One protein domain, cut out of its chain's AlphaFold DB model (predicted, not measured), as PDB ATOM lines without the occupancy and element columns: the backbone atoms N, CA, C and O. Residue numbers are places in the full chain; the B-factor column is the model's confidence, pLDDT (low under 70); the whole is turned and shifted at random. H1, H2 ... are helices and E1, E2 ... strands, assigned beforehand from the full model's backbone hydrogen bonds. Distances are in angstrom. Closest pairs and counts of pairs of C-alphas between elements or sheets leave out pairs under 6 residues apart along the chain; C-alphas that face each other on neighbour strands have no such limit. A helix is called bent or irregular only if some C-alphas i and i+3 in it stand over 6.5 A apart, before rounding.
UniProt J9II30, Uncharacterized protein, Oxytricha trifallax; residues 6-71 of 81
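AT A GLANCE: This is residues 6 to 71 of the 81 residues of an uncharacterized protein of Oxytricha trifallax (UniProt J9II30). What shape do these atoms make? A long two-stranded hairpin, E1 and E2, reaches like a narrow roof past a pair of helices, H1 and H2, which pack on each other at a steep angle; the hairpin's tip, residues 36 to 41, sticks out free, and H1 is sharply kinked near residue 20. After H2, residues 61 to 71 form a tail with no named element. What is it made of, and how large is it? The printed part has 66 residues, with two named helices and two named strands in the order H1, E1, E2, H2, a mixed class with an antiparallel sheet of order E1 - E2. It is compact, with a radius of gyration of the C-alphas of 11.8 A and spans of 30 by 26 by 18 A.

HOW THE PARTS SIT: How do the strands pair? E1, residues 30 to 36, and E2, residues 41 to 46, are antiparallel neighbours at 164 degrees and form a hairpin. N 31 and O 45, at 2.8 A, and N 43 and O 34, at 2.9 A, are within hydrogen-bond range. What is near the sheet? H2, residues 48 to 60, and E2 are near each other, with 5 pairs of C-alphas within 10 A. The closest C-alphas of E1 and H2, those of Tyr 30 and Ser 50, are 7.3 A apart. How does the other helix stand? H1, residues 6 to 26, touches H2 with residues 12 to 19 alone; the closest C-alphas, those of Val 16 and Ser 57, are 5.1 A apart. They run opposite ways at a steep tilt of 68 degrees, only just short of about perpendicular. H1 and E2 are apart. Are the helix backbones even? O i to N i+4 pairs are within hydrogen-bond range in 14 of 17 in H1 and 7 of 9 in H2.

IN THESE COORDINATES: Where do the strands run? E1 begins at C-alpha 30, (-20.282, -18.141, 55.301), and is 17.6 A long; E2 is 16.4 A long. Where do the helices run? H1 begins at C-alpha 6, (-33.144, -11.611, 52.230), and measures 18.3 A; it is irregular, with C-alphas 19 and 22 at 9.3 A, and has a kink of 114 degrees near residue 20. H2 measures 19.1 A and ends at C-alpha 60, (-21.469, -20.616, 38.048). It is neither bent nor irregular, but only just: C-alphas 49 and 52 are 6.5 A apart.

THE WHOLE: How far does it reach? The two C-alphas farthest apart, those of Val 23 and Lys 38, are 34.1 A apart. Are there cuts or long links? The printed part has no cut, and the links H1 to E1, E1 to E2 and E2 to H2 are tight. Where is confidence low? The mean pLDDT of the printed part is 85.3, and residues 62 to 69 are under 70.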
ATOM      1  N   GLU A   6     -32.589 -10.249  52.173       83.75
ATOM      2  CA  GLU A   6     -33.144 -11.611  52.230       83.75
ATOM      3  C   GLU A   6     -33.214 -12.274  50.846       83.75
ATOM      4  O   GLU A   6     -32.893 -13.451  50.687       83.75
ATOM      5  N   THR A   7     -33.581 -11.510  49.810       82.62
ATOM      6  CA  THR A   7     -33.610 -12.028  48.434       82.62
ATOM      7  C   THR A   7     -32.208 -12.412  47.981       82.62
ATOM      8  O   THR A   7     -32.027 -13.436  47.324       82.62
ATOM      9  N   LEU A   8     -31.207 -11.608  48.337       84.75
ATOM     10  CA  LEU A   8     -29.818 -11.858  47.975       84.75
ATOM     11  C   LEU A   8     -29.229 -13.054  48.734       84.75
ATOM     12  O   LEU A   8     -28.539 -13.871  48.132       84.75
ATOM     13  N   GLU A   9     -29.543 -13.192  50.021       87.44
ATOM     14  CA  GLU A   9     -29.183 -14.358  50.836       87.44
ATOM     15  C   GLU A   9     -29.739 -15.652  50.242       87.44
ATOM     16  O   GLU A   9     -28.986 -16.601  50.019       87.44
ATOM     17  N   MET A  10     -31.022 -15.649  49.877       86.69
ATOM     18  CA  MET A  10     -31.663 -16.772  49.198       86.69
ATOM     19  C   MET A  10     -30.991 -17.099  47.853       86.69
ATOM     20  O   MET A  10     -30.816 -18.271  47.531       86.69
ATOM     21  N   HIS A  11     -30.554 -16.101  47.073       85.94
ATOM     22  CA  HIS A  11     -29.812 -16.358  45.828       85.94
ATOM     23  C   HIS A  11     -28.464 -17.035  46.080       85.94
ATOM     24  O   HIS A  11     -28.081 -17.925  45.324       85.94
ATOM     25  N   ILE A  12     -27.745 -16.625  47.126       89.50
ATOM     26  CA  ILE A  12     -26.471 -17.247  47.498       89.50
ATOM     27  C   ILE A  12     -26.714 -18.696  47.931       89.50
ATOM     28  O   ILE A  12     -26.019 -19.595  47.461       89.50
ATOM     29  N   GLU A  13     -27.730 -18.945  48.758       89.38
ATOM     30  CA  GLU A  13     -28.071 -20.297  49.205       89.38
ATOM     31  C   GLU A  13     -28.430 -21.207  48.023       89.38
ATOM     32  O   GLU A  13     -27.887 -22.306  47.889       89.38
ATOM     33  N   LEU A  14     -29.278 -20.727  47.111       88.06
ATOM     34  CA  LEU A  14     -29.641 -21.451  45.893       88.06
ATOM     35  C   LEU A  14     -28.433 -21.686  44.982       88.06
ATOM     36  O   LEU A  14     -28.333 -22.748  44.368       88.06
ATOM     37  N   ALA A  15     -27.495 -20.739  44.913       88.50
ATOM     38  CA  ALA A  15     -26.256 -20.909  44.166       88.50
ATOM     39  C   ALA A  15     -25.418 -22.069  44.692       88.50
ATOM     40  O   ALA A  15     -24.990 -22.926  43.914       88.50
ATOM     41  N   VAL A  16     -25.237 -22.126  46.008       91.19
ATOM     42  CA  VAL A  16     -24.473 -23.188  46.660       91.19
ATOM     43  C   VAL A  16     -25.199 -24.533  46.545       91.19
ATOM     44  O   VAL A  16     -24.588 -25.533  46.161       91.19
ATOM     45  N   GLN A  17     -26.509 -24.568  46.806       91.38
ATOM     46  CA  GLN A  17     -27.325 -25.783  46.687       91.38
ATOM     47  C   GLN A  17     -27.378 -26.318  45.256       91.38
ATOM     48  O   GLN A  17     -27.322 -27.530  45.057       91.38
ATOM     49  N   SER A  18     -27.452 -25.443  44.251       88.44
ATOM     50  CA  SER A  18     -27.464 -25.852  42.845       88.44
ATOM     51  C   SER A  18     -26.171 -26.547  42.430       88.44
ATOM     52  O   SER A  18     -26.212 -27.401  41.547       88.44
ATOM     53  N   LEU A  19     -25.031 -26.168  43.018       89.75
ATOM     54  CA  LEU A  19     -23.734 -26.726  42.645       89.75
ATOM     55  C   LEU A  19     -23.367 -27.969  43.467       89.75
ATOM     56  O   LEU A  19     -22.795 -28.910  42.920       89.75
ATOM     57  N   TYR A  20     -23.699 -27.992  44.760       90.50
ATOM     58  CA  TYR A  20     -23.259 -29.047  45.687       90.50
ATOM     59  C   TYR A  20     -24.381 -29.946  46.216       90.50
ATOM     60  O   TYR A  20     -24.117 -30.910  46.940       90.50
ATOM     61  N   GLY A  21     -25.633 -29.663  45.855       90.56
ATOM     62  CA  GLY A  21     -26.805 -30.319  46.424       90.56
ATOM     63  C   GLY A  21     -27.021 -29.957  47.895       90.56
ATOM     64  O   GLY A  21     -26.177 -29.345  48.543       90.56
ATOM     65  N   LYS A  22     -28.161 -30.383  48.449       87.81
ATOM     66  CA  LYS A  22     -28.587 -30.033  49.819       87.81
ATOM     67  C   LYS A  22     -27.596 -30.463  50.911       87.81
ATOM     68  O   LYS A  22     -27.478 -29.794  51.929       87.81
ATOM     69  N   VAL A  23     -26.925 -31.601  50.720       88.31
ATOM     70  CA  VAL A  23     -25.950 -32.124  51.692       88.31
ATOM     71  C   VAL A  23     -24.636 -31.357  51.581       88.31
ATOM     72  O   VAL A  23     -24.171 -30.815  52.573       88.31
ATOM     73  N   GLY A  24     -24.075 -31.235  50.373       88.06
ATOM     74  CA  GLY A  24     -22.796 -30.552  50.176       88.06
ATOM     75  C   GLY A  24     -22.856 -29.043  50.428       88.06
ATOM     76  O   GLY A  24     -21.837 -28.448  50.767       88.06
ATOM     77  N   SER A  25     -24.034 -28.421  50.308       89.81
ATOM     78  CA  SER A  25     -24.232 -27.014  50.665       89.81
ATOM     79  C   SER A  25     -24.206 -26.758  52.169       89.81
ATOM     80  O   SER A  25     -23.859 -25.655  52.573       89.81
ATOM     81  N   ALA A  26     -24.570 -27.746  52.994       89.25
ATOM     82  CA  ALA A  26     -24.561 -27.600  54.451       89.25
ATOM     83  C   ALA A  26     -23.136 -27.455  55.014       89.25
ATOM     84  O   ALA A  26     -22.955 -26.847  56.065       89.25
ATOM     85  N   ASP A  27     -22.138 -27.959  54.283       91.25
ATOM     86  CA  ASP A  27     -20.720 -27.854  54.632       91.25
ATOM     87  C   ASP A  27     -20.079 -26.529  54.170       91.25
ATOM     88  O   ASP A  27     -18.889 -26.319  54.385       91.25
ATOM     89  N   VAL A  28     -20.821 -25.641  53.491       93.50
ATOM     90  CA  VAL A  28     -20.305 -24.343  53.025       93.50
ATOM     91  C   VAL A  28     -20.670 -23.261  54.036       93.50
ATOM     92  O   VAL A  28     -21.805 -22.793  54.090       93.50
ATOM     93  N   ILE A  29     -19.688 -22.837  54.828       94.00
ATOM     94  CA  ILE A  29     -19.875 -21.892  55.930       94.00
ATOM     95  C   ILE A  29     -19.544 -20.476  55.463       94.00
ATOM     96  O   ILE A  29     -18.428 -20.189  55.023       94.00
ATOM     97  N   TYR A  30     -20.498 -19.556  55.591       93.31
ATOM     98  CA  TYR A  30     -20.282 -18.141  55.301       93.31
ATOM     99  C   TYR A  30     -21.197 -17.226  56.122       93.31
ATOM    100  O   TYR A  30     -22.253 -17.634  56.598       93.31
ATOM    101  N   GLN A  31     -20.792 -15.965  56.266       93.12
ATOM    102  CA  GLN A  31     -21.546 -14.903  56.920       93.12
ATOM    103  C   GLN A  31     -21.433 -13.610  56.111       93.12
ATOM    104  O   GLN A  31     -20.334 -13.150  55.798       93.12
ATOM    105  N   ILE A  32     -22.565 -12.983  55.800       91.56
ATOM    106  CA  ILE A  32     -22.582 -11.662  55.166       91.56
ATOM    107  C   ILE A  32     -22.286 -10.610  56.236       91.56
ATOM    108  O   ILE A  32     -23.037 -10.455  57.195       91.56
ATOM    109  N   LEU A  33     -21.185  -9.876  56.072       91.56
ATOM    110  CA  LEU A  33     -20.772  -8.824  57.005       91.56
ATOM    111  C   LEU A  33     -21.378  -7.467  56.656       91.56
ATOM    112  O   LEU A  33     -21.665  -6.650  57.528       91.56
ATOM    113  N   LYS A  34     -21.507  -7.191  55.357       91.25
ATOM    114  CA  LYS A  34     -21.987  -5.907  54.855       91.25
ATOM    115  C   LYS A  34     -22.632  -6.098  53.497       91.25
ATOM    116  O   LYS A  34     -22.046  -6.741  52.633       91.25
ATOM    117  N   TYR A  35     -23.768  -5.445  53.292       89.94
ATOM    118  CA  TYR A  35     -24.398  -5.287  51.989       89.94
ATOM    119  C   TYR A  35     -24.742  -3.808  51.771       89.94
ATOM    120  O   TYR A  35     -25.390  -3.179  52.606       89.94
ATOM    121  N   SER A  36     -24.270  -3.234  50.664       89.75
ATOM    122  CA  SER A  36     -24.669  -1.910  50.189       89.75
ATOM    123  C   SER A  36     -25.437  -2.074  48.891       89.75
ATOM    124  O   SER A  36     -24.857  -2.340  47.840       89.75
ATOM    125  N   ARG A  37     -26.751  -1.860  48.954       85.19
ATOM    126  CA  ARG A  37     -27.604  -1.864  47.765       85.19
ATOM    127  C   ARG A  37     -27.243  -0.740  46.793       85.19
ATOM    128  O   ARG A  37     -27.262  -0.951  45.587       85.19
ATOM    129  N   LYS A  38     -26.918   0.448  47.318       88.75
ATOM    130  CA  LYS A  38     -26.542   1.619  46.511       88.75
ATOM    131  C   LYS A  38     -25.313   1.326  45.650       88.75
ATOM    132  O   LYS A  38     -25.305   1.673  44.477       88.75
ATOM    133  N   ASP A  39     -24.323   0.662  46.238       89.62
ATOM    134  CA  ASP A  39     -23.043   0.386  45.579       89.62
ATOM    135  C   ASP A  39     -22.999  -1.015  44.948       89.62
ATOM    136  O   ASP A  39     -21.992  -1.387  44.359       89.62
ATOM    137  N   SER A  40     -24.078  -1.801  45.084       88.38
ATOM    138  CA  SER A  40     -24.146  -3.216  44.685       88.38
ATOM    139  C   SER A  40     -22.941  -4.019  45.187       88.38
ATOM    140  O   SER A  40     -22.325  -4.794  44.461       88.38
ATOM    141  N   PHE A  41     -22.599  -3.796  46.456       90.94
ATOM    142  CA  PHE A  41     -21.407  -4.339  47.090       90.94
ATOM    143  C   PHE A  41     -21.777  -5.232  48.268       90.94
ATOM    144  O   PHE A  41     -22.635  -4.878  49.081       90.94
ATOM    145  N   MET A  42     -21.074  -6.353  48.399       91.31
ATOM    146  CA  MET A  42     -21.198  -7.258  49.531       91.31
ATOM    147  C   MET A  42     -19.822  -7.683  50.036       91.31
ATOM    148  O   MET A  42     -18.918  -7.942  49.245       91.31
ATOM    149  N   SER A  43     -19.691  -7.791  51.358       93.31
ATOM    150  CA  SER A  43     -18.564  -8.448  52.012       93.31
ATOM    151  C   SER A  43     -19.047  -9.712  52.712       93.31
ATOM    152  O   SER A  43     -20.005  -9.656  53.488       93.31
ATOM    153  N   ILE A  44     -18.385 -10.832  52.432       93.44
ATOM    154  CA  ILE A  44     -18.679 -12.141  53.010       93.44
ATOM    155  C   ILE A  44     -17.440 -12.627  53.757       93.44
ATOM    156  O   ILE A  44     -16.336 -12.610  53.216       93.44
ATOM    157  N   GLN A  45     -17.639 -13.084  54.988       94.81
ATOM    158  CA  GLN A  45     -16.664 -13.860  55.737       94.81
ATOM    159  C   GLN A  45     -16.959 -15.347  55.555       94.81
ATOM    160  O   GLN A  45     -18.110 -15.764  55.592       94.81
ATOM    161  N   THR A  46     -15.928 -16.154  55.356       94.81
ATOM    162  CA  THR A  46     -16.040 -17.601  55.147       94.81
ATOM    163  C   THR A  46     -14.738 -18.260  55.592       94.81
ATOM    164  O   THR A  46     -13.719 -17.573  55.732       94.81
ATOM    165  N   ASP A  47     -14.765 -19.562  55.863       94.25
ATOM    166  CA  ASP A  47     -13.546 -20.319  56.137       94.25
ATOM    167  C   ASP A  47     -12.769 -20.630  54.838       94.25
ATOM    168  O   ASP A  47     -13.232 -20.389  53.720       94.25
ATOM    169  N   GLN A  48     -11.548 -21.150  54.979       89.50
ATOM    170  CA  GLN A  48     -10.676 -21.424  53.836       89.50
ATOM    171  C   GLN A  48     -11.225 -22.517  52.901       89.50
ATOM    172  O   GLN A  48     -11.013 -22.438  51.690       89.50
ATOM    173  N   GLU A  49     -11.904 -23.532  53.437       90.94
ATOM    174  CA  GLU A  49     -12.429 -24.660  52.657       90.94
ATOM    175  C   GLU A  49     -13.681 -24.254  51.865       90.94
ATOM    176  O   GLU A  49     -13.858 -24.620  50.697       90.94
ATOM    177  N   SER A  50     -14.511 -23.425  52.487       94.25
ATOM    178  CA  SER A  50     -15.751 -22.861  51.979       94.25
ATOM    179  C   SER A  50     -15.502 -21.744  50.971       94.25
ATOM    180  O   SER A  50     -16.270 -21.622  50.020       94.25
ATOM    181  N   ALA A  51     -14.407 -20.981  51.094       92.25
ATOM    182  CA  ALA A  51     -14.097 -19.855  50.211       92.25
ATOM    183  C   ALA A  51     -14.133 -20.227  48.722       92.25
ATOM    184  O   ALA A  51     -14.810 -19.573  47.925       92.25
ATOM    185  N   GLN A  52     -13.443 -21.308  48.343       91.06
ATOM    186  CA  GLN A  52     -13.407 -21.750  46.948       91.06
ATOM    187  C   GLN A  52     -14.773 -22.267  46.485       91.06
ATOM    188  O   GLN A  52     -15.175 -22.028  45.346       91.06
ATOM    189  N   ARG A  53     -15.492 -22.974  47.363       92.69
ATOM    190  CA  ARG A  53     -16.807 -23.545  47.053       92.69
ATOM    191  C   ARG A  53     -17.851 -22.456  46.844       92.69
ATOM    192  O   ARG A  53     -18.578 -22.466  45.849       92.69
ATOM    193  N   LEU A  54     -17.874 -21.476  47.739       92.25
ATOM    194  CA  LEU A  54     -18.732 -20.309  47.648       92.25
ATOM    195  C   LEU A  54     -18.421 -19.507  46.381       92.25
ATOM    196  O   LEU A  54     -19.328 -19.216  45.609       92.25
ATOM    197  N   TYR A  55     -17.142 -19.225  46.108       91.38
ATOM    198  CA  TYR A  55     -16.732 -18.538  44.882       91.38
ATOM    199  C   TYR A  55     -17.221 -19.264  43.620       91.38
ATOM    200  O   TYR A  55     -17.868 -18.651  42.772       91.38
ATOM    201  N   ASN A  56     -16.977 -20.574  43.516       90.19
ATOM    202  CA  ASN A  56     -17.416 -21.369  42.369       90.19
ATOM    203  C   ASN A  56     -18.941 -21.324  42.206       90.19
ATOM    204  O   ASN A  56     -19.431 -21.127  41.097       90.19
ATOM    205  N   SER A  57     -19.683 -21.434  43.310       90.50
ATOM    206  CA  SER A  57     -21.149 -21.371  43.308       90.50
ATOM    207  C   SER A  57     -21.656 -20.039  42.767       90.50
ATOM    208  O   SER A  57     -22.507 -20.016  41.883       90.50
ATOM    209  N   LEU A  58     -21.092 -18.925  43.241       89.31
ATOM    210  CA  LEU A  58     -21.501 -17.578  42.839       89.31
ATOM    211  C   LEU A  58     -21.119 -17.235  41.395       89.31
ATOM    212  O   LEU A  58     -21.820 -16.462  40.747       89.31
ATOM    213  N   MET A  59     -20.014 -17.783  40.881       87.19
ATOM    214  CA  MET A  59     -19.605 -17.570  39.486       87.19
ATOM    215  C   MET A  59     -20.383 -18.447  38.502       87.19
ATOM    216  O   MET A  59     -20.632 -18.020  37.375       87.19
ATOM    217  N   MET A  60     -20.740 -19.672  38.902       80.38
ATOM    218  CA  MET A  60     -21.469 -20.616  38.048       80.38
ATOM    219  C   MET A  60     -22.977 -20.375  38.066       80.38
ATOM    220  O   MET A  60     -23.644 -20.614  37.058       80.38
ATOM    221  N   ASN A  61     -23.523 -19.880  39.179       71.44
ATOM    222  CA  ASN A  61     -24.924 -19.505  39.255       71.44
ATOM    223  C   ASN A  61     -25.134 -18.128  38.607       71.44
ATOM    224  O   ASN A  61     -25.108 -17.088  39.255       71.44
ATOM    225  N   ALA A  62     -25.325 -18.146  37.289       56.22
ATOM    226  CA  ALA A  62     -25.826 -17.010  36.513       56.22
ATOM    227  C   ALA A  62     -27.361 -17.039  36.374       56.22
ATOM    228  O   ALA A  62     -27.931 -16.322  35.548       56.22
ATOM    229  N   SER A  63     -28.037 -17.924  37.112       53.81
ATOM    230  CA  SER A  63     -29.445 -18.230  36.886       53.81
ATOM    231  C   SER A  63     -30.338 -17.115  37.409       53.81
ATOM    232  O   SER A  63     -30.307 -16.751  38.580       53.81
ATOM    233  N   SER A  64     -31.174 -16.604  36.511       52.56
ATOM    234  CA  SER A  64     -32.304 -15.750  36.839       52.56
ATOM    235  C   SER A  64     -33.200 -16.430  37.872       52.56
ATOM    236  O   SER A  64     -33.768 -17.487  37.581       52.56
ATOM    237  N   PHE A  65     -33.371 -15.824  39.042       55.59
ATOM    238  CA  PHE A  65     -34.427 -16.236  39.957       55.59
ATOM    239  C   PHE A  65     -35.760 -15.711  39.415       55.59
ATOM    240  O   PHE A  65     -35.880 -14.541  39.037       55.59
ATOM    241  N   ASP A  66     -36.733 -16.615  39.300       55.03
ATOM    242  CA  ASP A  66     -38.105 -16.346  38.842       55.03
ATOM    243  C   ASP A  66     -38.233 -15.761  37.413       55.03
ATOM    244  O   ASP A  66     -39.235 -15.156  37.047       55.03
ATOM    245  N   GLY A  67     -37.192 -15.887  36.580       58.91
ATOM    246  CA  GLY A  67     -37.181 -15.342  35.213       58.91
ATOM    247  C   GLY A  67     -37.213 -13.807  35.124       58.91
ATOM    248  O   GLY A  67     -37.220 -13.269  34.018       58.91
ATOM    249  N   GLN A  68     -37.200 -13.098  36.260       58.88
ATOM    250  CA  GLN A  68     -37.317 -11.637  36.320       58.88
ATOM    251  C   GLN A  68     -36.017 -10.932  36.720       58.88
ATOM    252  O   GLN A  68     -35.796  -9.800  36.287       58.88
ATOM    253  N   LEU A  69     -35.147 -11.570  37.516       68.81
ATOM    254  CA  LEU A  69     -33.910 -10.944  37.987       68.81
ATOM    255  C   LEU A  69     -32.704 -11.869  37.797       68.81
ATOM    256  O   LEU A  69     -32.577 -12.893  38.464       68.81
ATOM    257  N   ALA A  70     -31.802 -11.498  36.887       73.31
ATOM    258  CA  ALA A  70     -30.496 -12.133  36.747       73.31
ATOM    259  C   ALA A  70     -29.476 -11.377  37.607       73.31
ATOM    260  O   ALA A  70     -29.162 -10.219  37.326       73.31
ATOM    261  N   ILE A  71     -28.964 -12.027  38.653       79.19
ATOM    262  CA  ILE A  71     -27.865 -11.496  39.465       79.19
ATOM    263  C   ILE A  71     -26.561 -12.084  38.940       79.19
ATOM    264  O   ILE A  71     -26.429 -13.295  38.783       79.19
TER     265      ILE A  71